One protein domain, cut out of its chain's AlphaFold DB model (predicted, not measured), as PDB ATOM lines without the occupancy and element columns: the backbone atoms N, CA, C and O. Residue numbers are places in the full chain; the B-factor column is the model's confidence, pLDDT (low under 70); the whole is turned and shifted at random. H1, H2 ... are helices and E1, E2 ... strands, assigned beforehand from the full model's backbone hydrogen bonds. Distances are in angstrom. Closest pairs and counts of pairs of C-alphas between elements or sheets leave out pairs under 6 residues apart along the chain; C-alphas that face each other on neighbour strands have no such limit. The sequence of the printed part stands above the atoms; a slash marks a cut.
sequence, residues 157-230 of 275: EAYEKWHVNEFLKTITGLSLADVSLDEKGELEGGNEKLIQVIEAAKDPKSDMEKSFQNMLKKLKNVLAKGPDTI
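This is residues 157 to 230 of the 275 residues of the protein "DUF4885 domain-containing protein" of Bacillus haynesii (UniProt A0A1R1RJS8). A small two-stranded hairpin, E1 and E2, packs beside the later part of one long helix, H3, with E1 nearer to it than E2. H1 crosses H3 steeply, H2 meets the earlier part of H3, and the last residues of H1 reach H2. The 74 printed residues hold three named helices and two named strands in the order H1, E1, E2, H2, H3; the class is mostly helix and the sheet, E1 - E2, is antiparallel. The whole is compact, with a radius of gyration of the C-alphas of 11.5 A and spans of 35 by 25 by 21 A.

E1, residues 179 to 181, and E2, residues 187 to 189, form a hairpin, with N 180 to O 188 and N 188 to O 180 each 2.9 A, within hydrogen-bond range. The closest C-alphas of E1 and H3, residues 207 to 225, are those of Ser 180 and Leu 223, 6.4 A apart. H1, residues 157 to 172, touches H3 at its residues 215 to 222 alone, closest at the C-alphas of Val 164 and Leu 219, 5.6 A, at a steep tilt of 55 degrees, opposite ways. H2, residues 192 to 202, touches H3 at its residues 209 to 216 alone, closest at the C-alphas of Ala 201 and Gln 213, 4.6 A; their lines are only just about perpendicular, at 73 degrees. H1 touches H2 with residues 168 to 172 alone, closest at the C-alphas of Thr 172 and Lys 193, 5.2 A, at a steep tilt of 65 degrees. E2 and H2 are near each other, while E1 and H2 are apart. In H1, H2 and H3 every O i to N i+4 pair is within hydrogen-bond range.

E1 is 7.2 A long and E2 6.9 A. H3 measures 27.5 A, ending with C-alpha 225 at (108.237, 92.855, 55.220). H1 measures 21.9 A from C-alpha 157 at (100.623, 90.048, 60.932), and H2 15.7 A.

The farthest C-alphas, of Lys 205 and Thr 229, are 34.8 A apart. The printed part has no cut and no long link. Its mean pLDDT is 94.3, and no printed residue is under 70.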
ATOM      1  N   GLU A 157      99.282  89.503  61.140       93.81
ATOM      2  CA  GLU A 157     100.623  90.048  60.932       93.81
ATOM      3  C   GLU A 157     101.204  90.538  62.254       93.81
ATOM      4  O   GLU A 157     102.312  90.134  62.612       93.81
ATOM      5  N   ALA A 158     100.416  91.291  63.026       92.38
ATOM      6  CA  ALA A 158     100.793  91.712  64.373       92.38
ATOM      7  C   ALA A 158     101.032  90.506  65.303       92.38
ATOM      8  O   ALA A 158     102.028  90.457  66.030       92.38
ATOM      9  N   TYR A 159     100.161  89.486  65.239       90.94
ATOM     10  CA  TYR A 159     100.349  88.232  65.977       90.94
ATOM     11  C   TYR A 159     101.647  87.525  65.568       90.94
ATOM     12  O   TYR A 159     102.407  87.073  66.426       90.94
ATOM     13  N   GLU A 160     101.912  87.397  64.261       94.00
ATOM     14  CA  GLU A 160     103.109  86.720  63.762       94.00
ATOM     15  C   GLU A 160     104.383  87.451  64.195       94.00
ATOM     16  O   GLU A 160     105.280  86.784  64.711       94.00
ATOM     17  N   LYS A 161     104.426  88.790  64.092       95.69
ATOM     18  CA  LYS A 161     105.533  89.633  64.581       95.69
ATOM     19  C   LYS A 161     105.821  89.389  66.061       95.69
ATOM     20  O   LYS A 161     106.960  89.088  66.423       95.69
ATOM     21  N   TRP A 162     104.799  89.456  66.915       92.69
ATOM     22  CA  TRP A 162     104.950  89.175  68.345       92.69
ATOM     23  C   TRP A 162     105.466  87.753  68.594       92.69
ATOM     24  O   TRP A 162     106.419  87.553  69.345       92.69
ATOM     25  N   HIS A 163     104.872  86.763  67.928       91.62
ATOM     26  CA  HIS A 163     105.183  85.359  68.164       91.62
ATOM     27  C   HIS A 163     106.626  85.007  67.783       91.62
ATOM     28  O   HIS A 163     107.284  84.255  68.502       91.62
ATOM     29  N   VAL A 164     107.147  85.558  66.679       95.50
ATOM     30  CA  VAL A 164     108.551  85.342  66.297       95.50
ATOM     31  C   VAL A 164     109.517  86.083  67.216       95.50
ATOM     32  O   VAL A 164     110.578  85.545  67.524       95.50
ATOM     33  N   ASN A 165     109.147  87.269  67.707       93.69
ATOM     34  CA  ASN A 165     109.971  88.016  68.652       93.69
ATOM     35  C   ASN A 165     110.064  87.295  70.009       93.69
ATOM     36  O   ASN A 165     111.155  87.139  70.550       93.69
ATOM     37  N   GLU A 166     108.948  86.767  70.528       89.31
ATOM     38  CA  GLU A 166     108.948  85.954  71.753       89.31
ATOM     39  C   GLU A 166     109.730  84.646  71.578       89.31
ATOM     40  O   GLU A 166     110.440  84.221  72.492       89.31
ATOM     41  N   PHE A 167     109.652  84.021  70.401       93.44
ATOM     42  CA  PHE A 167     110.467  82.855  70.062       93.44
ATOM     43  C   PHE A 167     111.967  83.172  70.091       93.44
ATOM     44  O   PHE A 167     112.720  82.460  70.760       93.44
ATOM     45  N   LEU A 168     112.399  84.253  69.431       94.38
ATOM     46  CA  LEU A 168     113.791  84.706  69.468       94.38
ATOM     47  C   LEU A 168     114.239  84.961  70.907       94.38
ATOM     48  O   LEU A 168     115.242  84.392  71.348       94.38
ATOM     49  N   LYS A 169     113.456  85.721  71.669       91.31
ATOM     50  CA  LYS A 169     113.782  86.078  73.050       91.31
ATOM     51  C   LYS A 169     113.914  84.849  73.941       91.31
ATOM     52  O   LYS A 169     114.885  84.726  74.681       91.31
ATOM     53  N   THR A 170     112.974  83.915  73.838       88.25
ATOM     54  CA  THR A 170     112.922  82.727  74.701       88.25
ATOM     55  C   THR A 170     114.036  81.736  74.377       88.25
ATOM     56  O   THR A 170     114.697  81.229  75.280       88.25
ATOM     57  N   ILE A 171     114.259  81.448  73.092       90.12
ATOM     58  CA  ILE A 171     115.191  80.393  72.678       90.12
ATOM     59  C   ILE A 171     116.628  80.908  72.618       90.12
ATOM     60  O   ILE A 171     117.569  80.200  72.978       90.12
ATOM     61  N   THR A 172     116.809  82.149  72.176       91.12
ATOM     62  CA  THR A 172     118.132  82.685  71.837       91.12
ATOM     63  C   THR A 172     118.537  83.878  72.698       91.12
ATOM     64  O   THR A 172     119.730  84.168  72.785       91.12
ATOM     65  N   GLY A 173     117.593  84.529  73.385       92.31
ATOM     66  CA  GLY A 173     117.830  85.795  74.088       92.31
ATOM     67  C   GLY A 173     117.889  87.013  73.162       92.31
ATOM     68  O   GLY A 173     118.265  88.084  73.625       92.31
ATOM     69  N   LEU A 174     117.551  86.850  71.880       95.69
ATOM     70  CA  LEU A 174     117.593  87.898  70.859       95.69
ATOM     71  C   LEU A 174     116.228  88.567  70.662       95.69
ATOM     72  O   LEU A 174     115.192  88.052  71.081       95.69
ATOM     73  N   SER A 175     116.234  89.684  69.952       95.50
ATOM     74  CA  SER A 175     115.075  90.411  69.447       95.50
ATOM     75  C   SER A 175     115.094  90.478  67.918       95.50
ATOM     76  O   SER A 175     116.079  90.117  67.272       95.50
ATOM     77  N   LEU A 176     114.012  90.986  67.325       95.88
ATOM     78  CA  LEU A 176     113.956  91.262  65.885       95.88
ATOM     79  C   LEU A 176     115.017  92.266  65.402       95.88
ATOM     80  O   LEU A 176     115.333  92.254  64.220       95.88
ATOM     81  N   ALA A 177     115.574  93.104  66.283       95.19
ATOM     82  CA  ALA A 177     116.626  94.055  65.918       95.19
ATOM     83  C   ALA A 177     118.013  93.401  65.776       95.19
ATOM     84  O   ALA A 177     118.910  93.988  65.179       95.19
ATOM     85  N   ASP A 178     118.193  92.190  66.313       97.38
ATOM     86  CA  ASP A 178     119.482  91.487  66.320       97.38
ATOM     87  C   ASP A 178     119.691  90.591  65.090       97.38
ATOM     88  O   ASP A 178     120.737  89.949  64.953       97.38
ATOM     89  N   VAL A 179     118.678  90.491  64.226       97.31
ATOM     90  CA  VAL A 179     118.649  89.589  63.072       97.31
ATOM     91  C   VAL A 179     118.103  90.302  61.842       97.31
ATOM     92  O   VAL A 179     117.182  91.109  61.923       97.31
ATOM     93  N   SER A 180     118.647  89.967  60.681       97.31
ATOM     94  CA  SER A 180     118.234  90.509  59.386       97.31
ATOM     95  C   SER A 180     118.200  89.411  58.327       97.31
ATOM     96  O   SER A 180     118.420  88.233  58.622       97.31
ATOM     97  N   LEU A 181     117.876  89.787  57.089       97.88
ATOM     98  CA  LEU A 181     118.043  88.924  55.927       97.88
ATOM     99  C   LEU A 181     119.173  89.456  55.051       97.88
ATOM    100  O   LEU A 181     119.258  90.666  54.837       97.88
ATOM    101  N   ASP A 182     119.995  88.551  54.530       96.12
ATOM    102  CA  ASP A 182     120.958  88.859  53.479       96.12
ATOM    103  C   ASP A 182     120.260  89.035  52.111       96.12
ATOM    104  O   ASP A 182     119.047  88.843  51.961       96.12
ATOM    105  N   GLU A 183     121.033  89.358  51.069       93.81
ATOM    106  CA  GLU A 183     120.521  89.532  49.699       93.81
ATOM    107  C   GLU A 183     119.841  88.275  49.118       93.81
ATOM    108  O   GLU A 183     119.106  88.363  48.132       93.81
ATOM    109  N   LYS A 184     120.078  87.095  49.702       94.31
ATOM    110  CA  LYS A 184     119.502  85.812  49.279       94.31
ATOM    111  C   LYS A 184     118.267  85.426  50.097       94.31
ATOM    112  O   LYS A 184     117.648  84.407  49.793       94.31
ATOM    113  N   GLY A 185     117.884  86.221  51.099       93.44
ATOM    114  CA  GLY A 185     116.785  85.906  52.012       93.44
ATOM    115  C   GLY A 185     117.159  84.877  53.088       93.44
ATOM    116  O   GLY A 185     116.278  84.220  53.660       93.44
ATOM    117  N   GLU A 186     118.450  84.704  53.358       93.81
ATOM    118  CA  GLU A 186     118.955  83.912  54.475       93.81
ATOM    119  C   GLU A 186     119.165  84.781  55.712       93.81
ATOM    120  O   GLU A 186     119.398  85.979  55.613       93.81
ATOM    121  N   LEU A 187     119.013  84.179  56.895       95.31
ATOM    122  CA  LEU A 187     119.153  84.912  58.151       95.31
ATOM    123  C   LEU A 187     120.612  85.324  58.363       95.31
ATOM    124  O   LEU A 187     121.509  84.483  58.294       95.31
ATOM    125  N   GLU A 188     120.817  86.595  58.685       93.31
ATOM    126  CA  GLU A 188     122.099  87.178  59.078       93.31
ATOM    127  C   GLU A 188     121.993  87.770  60.494       93.31
ATOM    128  O   GLU A 188     120.908  88.128  60.960       93.31
ATOM    129  N   GLY A 189     123.122  87.840  61.204       91.50
ATOM    130  CA  GLY A 189     123.182  88.300  62.592       91.50
ATOM    131  C   GLY A 189     122.878  87.206  63.622       91.50
ATOM    132  O   GLY A 189     123.050  86.010  63.377       91.50
ATOM    133  N   GLY A 190     122.450  87.625  64.812       93.25
ATOM    134  CA  GLY A 190     122.139  86.749  65.937       93.25
ATOM    135  C   GLY A 190     123.350  86.159  66.670       93.25
ATOM    136  O   GLY A 190     124.409  86.773  66.780       93.25
ATOM    137  N   ASN A 191     123.164  84.975  67.263       95.12
ATOM    138  CA  ASN A 191     124.145  84.330  68.139       95.12
ATOM    139  C   ASN A 191     124.211  82.810  67.918       95.12
ATOM    140  O   ASN A 191     123.445  82.237  67.143       95.12
ATOM    141  N   GLU A 192     125.107  82.137  68.643       96.56
ATOM    142  CA  GLU A 192     125.311  80.687  68.529       96.56
ATOM    143  C   GLU A 192     124.025  79.872  68.757       96.56
ATOM    144  O   GLU A 192     123.797  78.877  68.072       96.56
ATOM    145  N   LYS A 193     123.135  80.314  69.657       96.38
ATOM    146  CA  LYS A 193     121.856  79.627  69.895       96.38
ATOM    147  C   LYS A 193     120.953  79.692  68.667       96.38
ATOM    148  O   LYS A 193     120.320  78.696  68.330       96.38
ATOM    149  N   LEU A 194     120.903  80.836  67.979       96.19
ATOM    150  CA  LEU A 194     120.150  80.949  66.731       96.19
ATOM    151  C   LEU A 194     120.748  80.059  65.634       96.19
ATOM    152  O   LEU A 194     119.999  79.396  64.923       96.19
ATOM    153  N   ILE A 195     122.078  79.978  65.538       96.12
ATOM    154  CA  ILE A 195     122.755  79.074  64.595       96.12
ATOM    155  C   ILE A 195     122.353  77.619  64.870       96.12
ATOM    156  O   ILE A 195     121.961  76.906  63.950       96.12
ATOM    157  N   GLN A 196     122.364  77.185  66.134       94.81
ATOM    158  CA  GLN A 196     121.931  75.836  66.518       94.81
ATOM    159  C   GLN A 196     120.468  75.564  66.133       94.81
ATOM    160  O   GLN A 196     120.158  74.493  65.616       94.81
ATOM    161  N   VAL A 197     119.576  76.540  66.335       94.38
ATOM    162  CA  VAL A 197     118.167  76.461  65.915       94.38
ATOM    163  C   VAL A 197     118.044  76.310  64.397       94.38
ATOM    164  O   VAL A 197     117.260  75.485  63.930       94.38
ATOM    165  N   ILE A 198     118.818  77.082  63.629       95.50
ATOM    166  CA  ILE A 198     118.840  77.016  62.162       95.50
ATOM    167  C   ILE A 198     119.320  75.641  61.693       95.50
ATOM    168  O   ILE A 198     118.661  75.032  60.854       95.50
ATOM    169  N   GLU A 199     120.419  75.123  62.245       95.00
ATOM    170  CA  GLU A 199     120.933  73.798  61.880       95.00
ATOM    171  C   GLU A 199     119.936  72.683  62.215       95.00
ATOM    172  O   GLU A 199     119.661  71.828  61.371       95.00
ATOM    173  N   ALA A 200     119.325  72.723  63.402       92.81
ATOM    174  CA  ALA A 200     118.337  71.733  63.825       92.81
ATOM    175  C   ALA A 200     117.071  71.739  62.941       92.81
ATOM    176  O   ALA A 200     116.417  70.713  62.764       92.81
ATOM    177  N   ALA A 201     116.733  72.885  62.345       93.81
ATOM    178  CA  ALA A 201     115.571  73.046  61.477       93.81
ATOM    179  C   ALA A 201     115.786  72.600  60.015       93.81
ATOM    180  O   ALA A 201     114.805  72.504  59.268       93.81
ATOM    181  N   LYS A 202     117.030  72.342  59.581       94.31
ATOM    182  CA  LYS A 202     117.326  71.902  58.201       94.31
ATOM    183  C   LYS A 202     116.829  70.485  57.920       94.31
ATOM    184  O   LYS A 202     116.275  70.240  56.852       94.31
ATOM    185  N   ASP A 203     117.013  69.578  58.878       93.81
ATOM    186  CA  ASP A 203     116.582  68.174  58.815       93.81
ATOM    187  C   ASP A 203     115.903  67.780  60.140       93.81
ATOM    188  O   ASP A 203     116.530  67.155  61.001       93.81
ATOM    189  N   PRO A 204     114.643  68.209  60.360       91.62
ATOM    190  CA  PRO A 204     113.985  68.072  61.652       91.62
ATOM    191  C   PRO A 204     113.593  66.617  61.938       91.62
ATOM    192  O   PRO A 204     112.790  66.007  61.226       91.62
ATOM    193  N   LYS A 205     114.100  66.076  63.045       93.00
ATOM    194  CA  LYS A 205     113.894  64.696  63.523       93.00
ATOM    195  C   LYS A 205     112.903  64.614  64.680       93.00
ATOM    196  O   LYS A 205     112.431  63.528  65.014       93.00
ATOM    197  N   SER A 206     112.549  65.752  65.268       91.00
ATOM    198  CA  SER A 206     111.570  65.875  66.349       91.00
ATOM    199  C   SER A 206     110.493  66.919  66.044       91.00
ATOM    200  O   SER A 206     110.643  67.771  65.168       91.00
ATOM    201  N   ASP A 207     109.388  66.886  66.790       89.56
ATOM    202  CA  ASP A 207     108.333  67.899  66.658       89.56
ATOM    203  C   ASP A 207     108.800  69.293  67.102       89.56
ATOM    204  O   ASP A 207     108.353  70.300  66.552       89.56
ATOM    205  N   MET A 208     109.756  69.360  68.033       86.25
ATOM    206  CA  MET A 208     110.403  70.609  68.432       86.25
ATOM    207  C   MET A 208     111.196  71.221  67.273       86.25
ATOM    208  O   MET A 208     111.032  72.400  66.971       86.25
ATOM    209  N   GLU A 209     111.986  70.421  66.559       88.69
ATOM    210  CA  GLU A 209     112.758  70.891  65.401       88.69
ATOM    211  C   GLU A 209     111.853  71.288  64.223       88.69
ATOM    212  O   GLU A 209     112.107  72.288  63.550       88.69
ATOM    213  N   LYS A 210     110.727  70.590  64.015       90.88
ATOM    214  CA  LYS A 210     109.687  71.039  63.066       90.88
ATOM    215  C   LYS A 210     109.079  72.379  63.489       90.88
ATOM    216  O   LYS A 210     108.773  73.217  62.641       90.88
ATOM    217  N   SER A 211     108.889  72.597  64.791       90.06
ATOM    218  CA  SER A 211     108.436  73.885  65.319       90.06
ATOM    219  C   SER A 211     109.456  74.988  65.026       90.06
ATOM    220  O   SER A 211     109.073  76.039  64.516       90.06
ATOM    221  N   PHE A 212     110.753  74.727  65.224       93.19
ATOM    222  CA  PHE A 212     111.825  75.654  64.843       93.19
ATOM    223  C   PHE A 212     111.784  75.996  63.358       93.19
ATOM    224  O   PHE A 212     111.767  77.173  63.013       93.19
ATOM    225  N   GLN A 213     111.662  74.999  62.482       94.00
ATOM    226  CA  GLN A 213     111.530  75.227  61.042       94.00
ATOM    227  C   GLN A 213     110.347  76.149  60.704       94.00
ATOM    228  O   GLN A 213     110.489  77.100  59.932       94.00
ATOM    229  N   ASN A 214     109.184  75.918  61.320       94.56
ATOM    230  CA  ASN A 214     108.011  76.770  61.137       94.56
ATOM    231  C   ASN A 214     108.231  78.195  61.666       94.56
ATOM    232  O   ASN A 214     107.815  79.156  61.017       94.56
ATOM    233  N   MET A 215     108.882  78.346  62.822       96.12
ATOM    234  CA  MET A 215     109.175  79.655  63.410       96.12
ATOM    235  C   MET A 215     110.201  80.439  62.600       96.12
ATOM    236  O   MET A 215     110.002  81.630  62.384       96.12
ATOM    237  N   LEU A 216     111.233  79.785  62.066       96.88
ATOM    238  CA  LEU A 216     112.201  80.416  61.170       96.88
ATOM    239  C   LEU A 216     111.539  80.892  59.872       96.88
ATOM    240  O   LEU A 216     111.838  81.985  59.403       96.88
ATOM    241  N   LYS A 217     110.586  80.130  59.318       96.94
ATOM    242  CA  LYS A 217     109.804  80.577  58.155       96.94
ATOM    243  C   LYS A 217     109.014  81.855  58.459       96.94
ATOM    244  O   LYS A 217     109.032  82.784  57.658       96.94
ATOM    245  N   LYS A 218     108.341  81.911  59.611       97.50
ATOM    246  CA  LYS A 218     107.619  83.113  60.061       97.50
ATOM    247  C   LYS A 218     108.565  84.286  60.303       97.50
ATOM    248  O   LYS A 218     108.277  85.398  59.881       97.50
ATOM    249  N   LEU A 219     109.719  84.035  60.922       98.06
ATOM    250  CA  LEU A 219     110.737  85.056  61.153       98.06
ATOM    251  C   LEU A 219     111.198  85.670  59.828       98.06
ATOM    252  O   LEU A 219     111.165  86.888  59.685       98.06
ATOM    253  N   LYS A 220     111.537  84.840  58.834       97.94
ATOM    254  CA  LYS A 220     111.891  85.318  57.491       97.94
ATOM    255  C   LYS A 220     110.767  86.146  56.860       97.94
ATOM    256  O   LYS A 220     111.048  87.188  56.285       97.94
ATOM    257  N   ASN A 221     109.503  85.737  56.999       97.31
ATOM    258  CA  ASN A 221     108.370  86.518  56.485       97.31
ATOM    259  C   ASN A 221     108.265  87.903  57.143       97.31
ATOM    260  O   ASN A 221     108.046  88.893  56.446       97.31
ATOM    261  N   VAL A 222     108.402  87.971  58.470       98.12
ATOM    262  CA  VAL A 222     108.357  89.229  59.232       98.12
ATOM    263  C   VAL A 222     109.521  90.137  58.838       98.12
ATOM    264  O   VAL A 222     109.306  91.313  58.555       98.12
ATOM    265  N   LEU A 223     110.737  89.592  58.737       98.12
ATOM    266  CA  LEU A 223     111.920  90.350  58.325       98.12
ATOM    267  C   LEU A 223     111.816  90.848  56.878       98.12
ATOM    268  O   LEU A 223     112.135  92.002  56.614       98.12
ATOM    269  N   ALA A 224     111.308  90.027  55.955       97.19
ATOM    270  CA  ALA A 224     111.144  90.400  54.548       97.19
ATOM    271  C   ALA A 224     110.159  91.564  54.339       97.19
ATOM    272  O   ALA A 224     110.305  92.331  53.391       97.19
ATOM    273  N   LYS A 225     109.161  91.709  55.220       96.44
ATOM    274  CA  LYS A 225     108.237  92.855  55.220       96.44
ATOM    275  C   LYS A 225     108.829  94.107  55.877       96.44
ATOM    276  O   LYS A 225     108.294  95.197  55.693       96.44
ATOM    277  N   GLY A 226     109.911  93.961  56.639       96.62
ATOM    278  CA  GLY A 226     110.418  94.989  57.541       96.62
ATOM    279  C   GLY A 226     109.593  95.020  58.832       96.62
ATOM    280  O   GLY A 226     108.442  95.445  58.790       96.62
ATOM    281  N   PRO A 227     110.146  94.608  59.988       95.56
ATOM    282  CA  PRO A 227     109.402  94.548  61.249       95.56
ATOM    283  C   PRO A 227     108.707  95.857  61.640       95.56
ATOM    284  O   PRO A 227     107.621  95.820  62.215       95.56
ATOM    285  N   ASP A 228     109.305  96.999  61.295       95.31
ATOM    286  CA  ASP A 228     108.783  98.336  61.599       95.31
ATOM    287  C   ASP A 228     107.555  98.718  60.758       95.31
ATOM    288  O   ASP A 228     106.830  99.645  61.111       95.31
ATOM    289  N   THR A 229     107.295  98.013  59.652       96.69
ATOM    290  CA  THR A 229     106.101  98.240  58.819       96.69
ATOM    291  C   THR A 229     104.873  97.503  59.352       96.69
ATOM    292  O   THR A 229     103.744  97.851  59.007       96.69
ATOM    293  N   ILE A 230     105.085  96.498  60.205       96.94
ATOM    294  CA  ILE A 230     104.030  95.700  60.822       96.94
ATOM    295  C   ILE A 230     103.709  96.312  62.185       96.94
ATOM    296  O   ILE A 230     104.579  96.407  63.059       96.94
TER     297      ILE A 230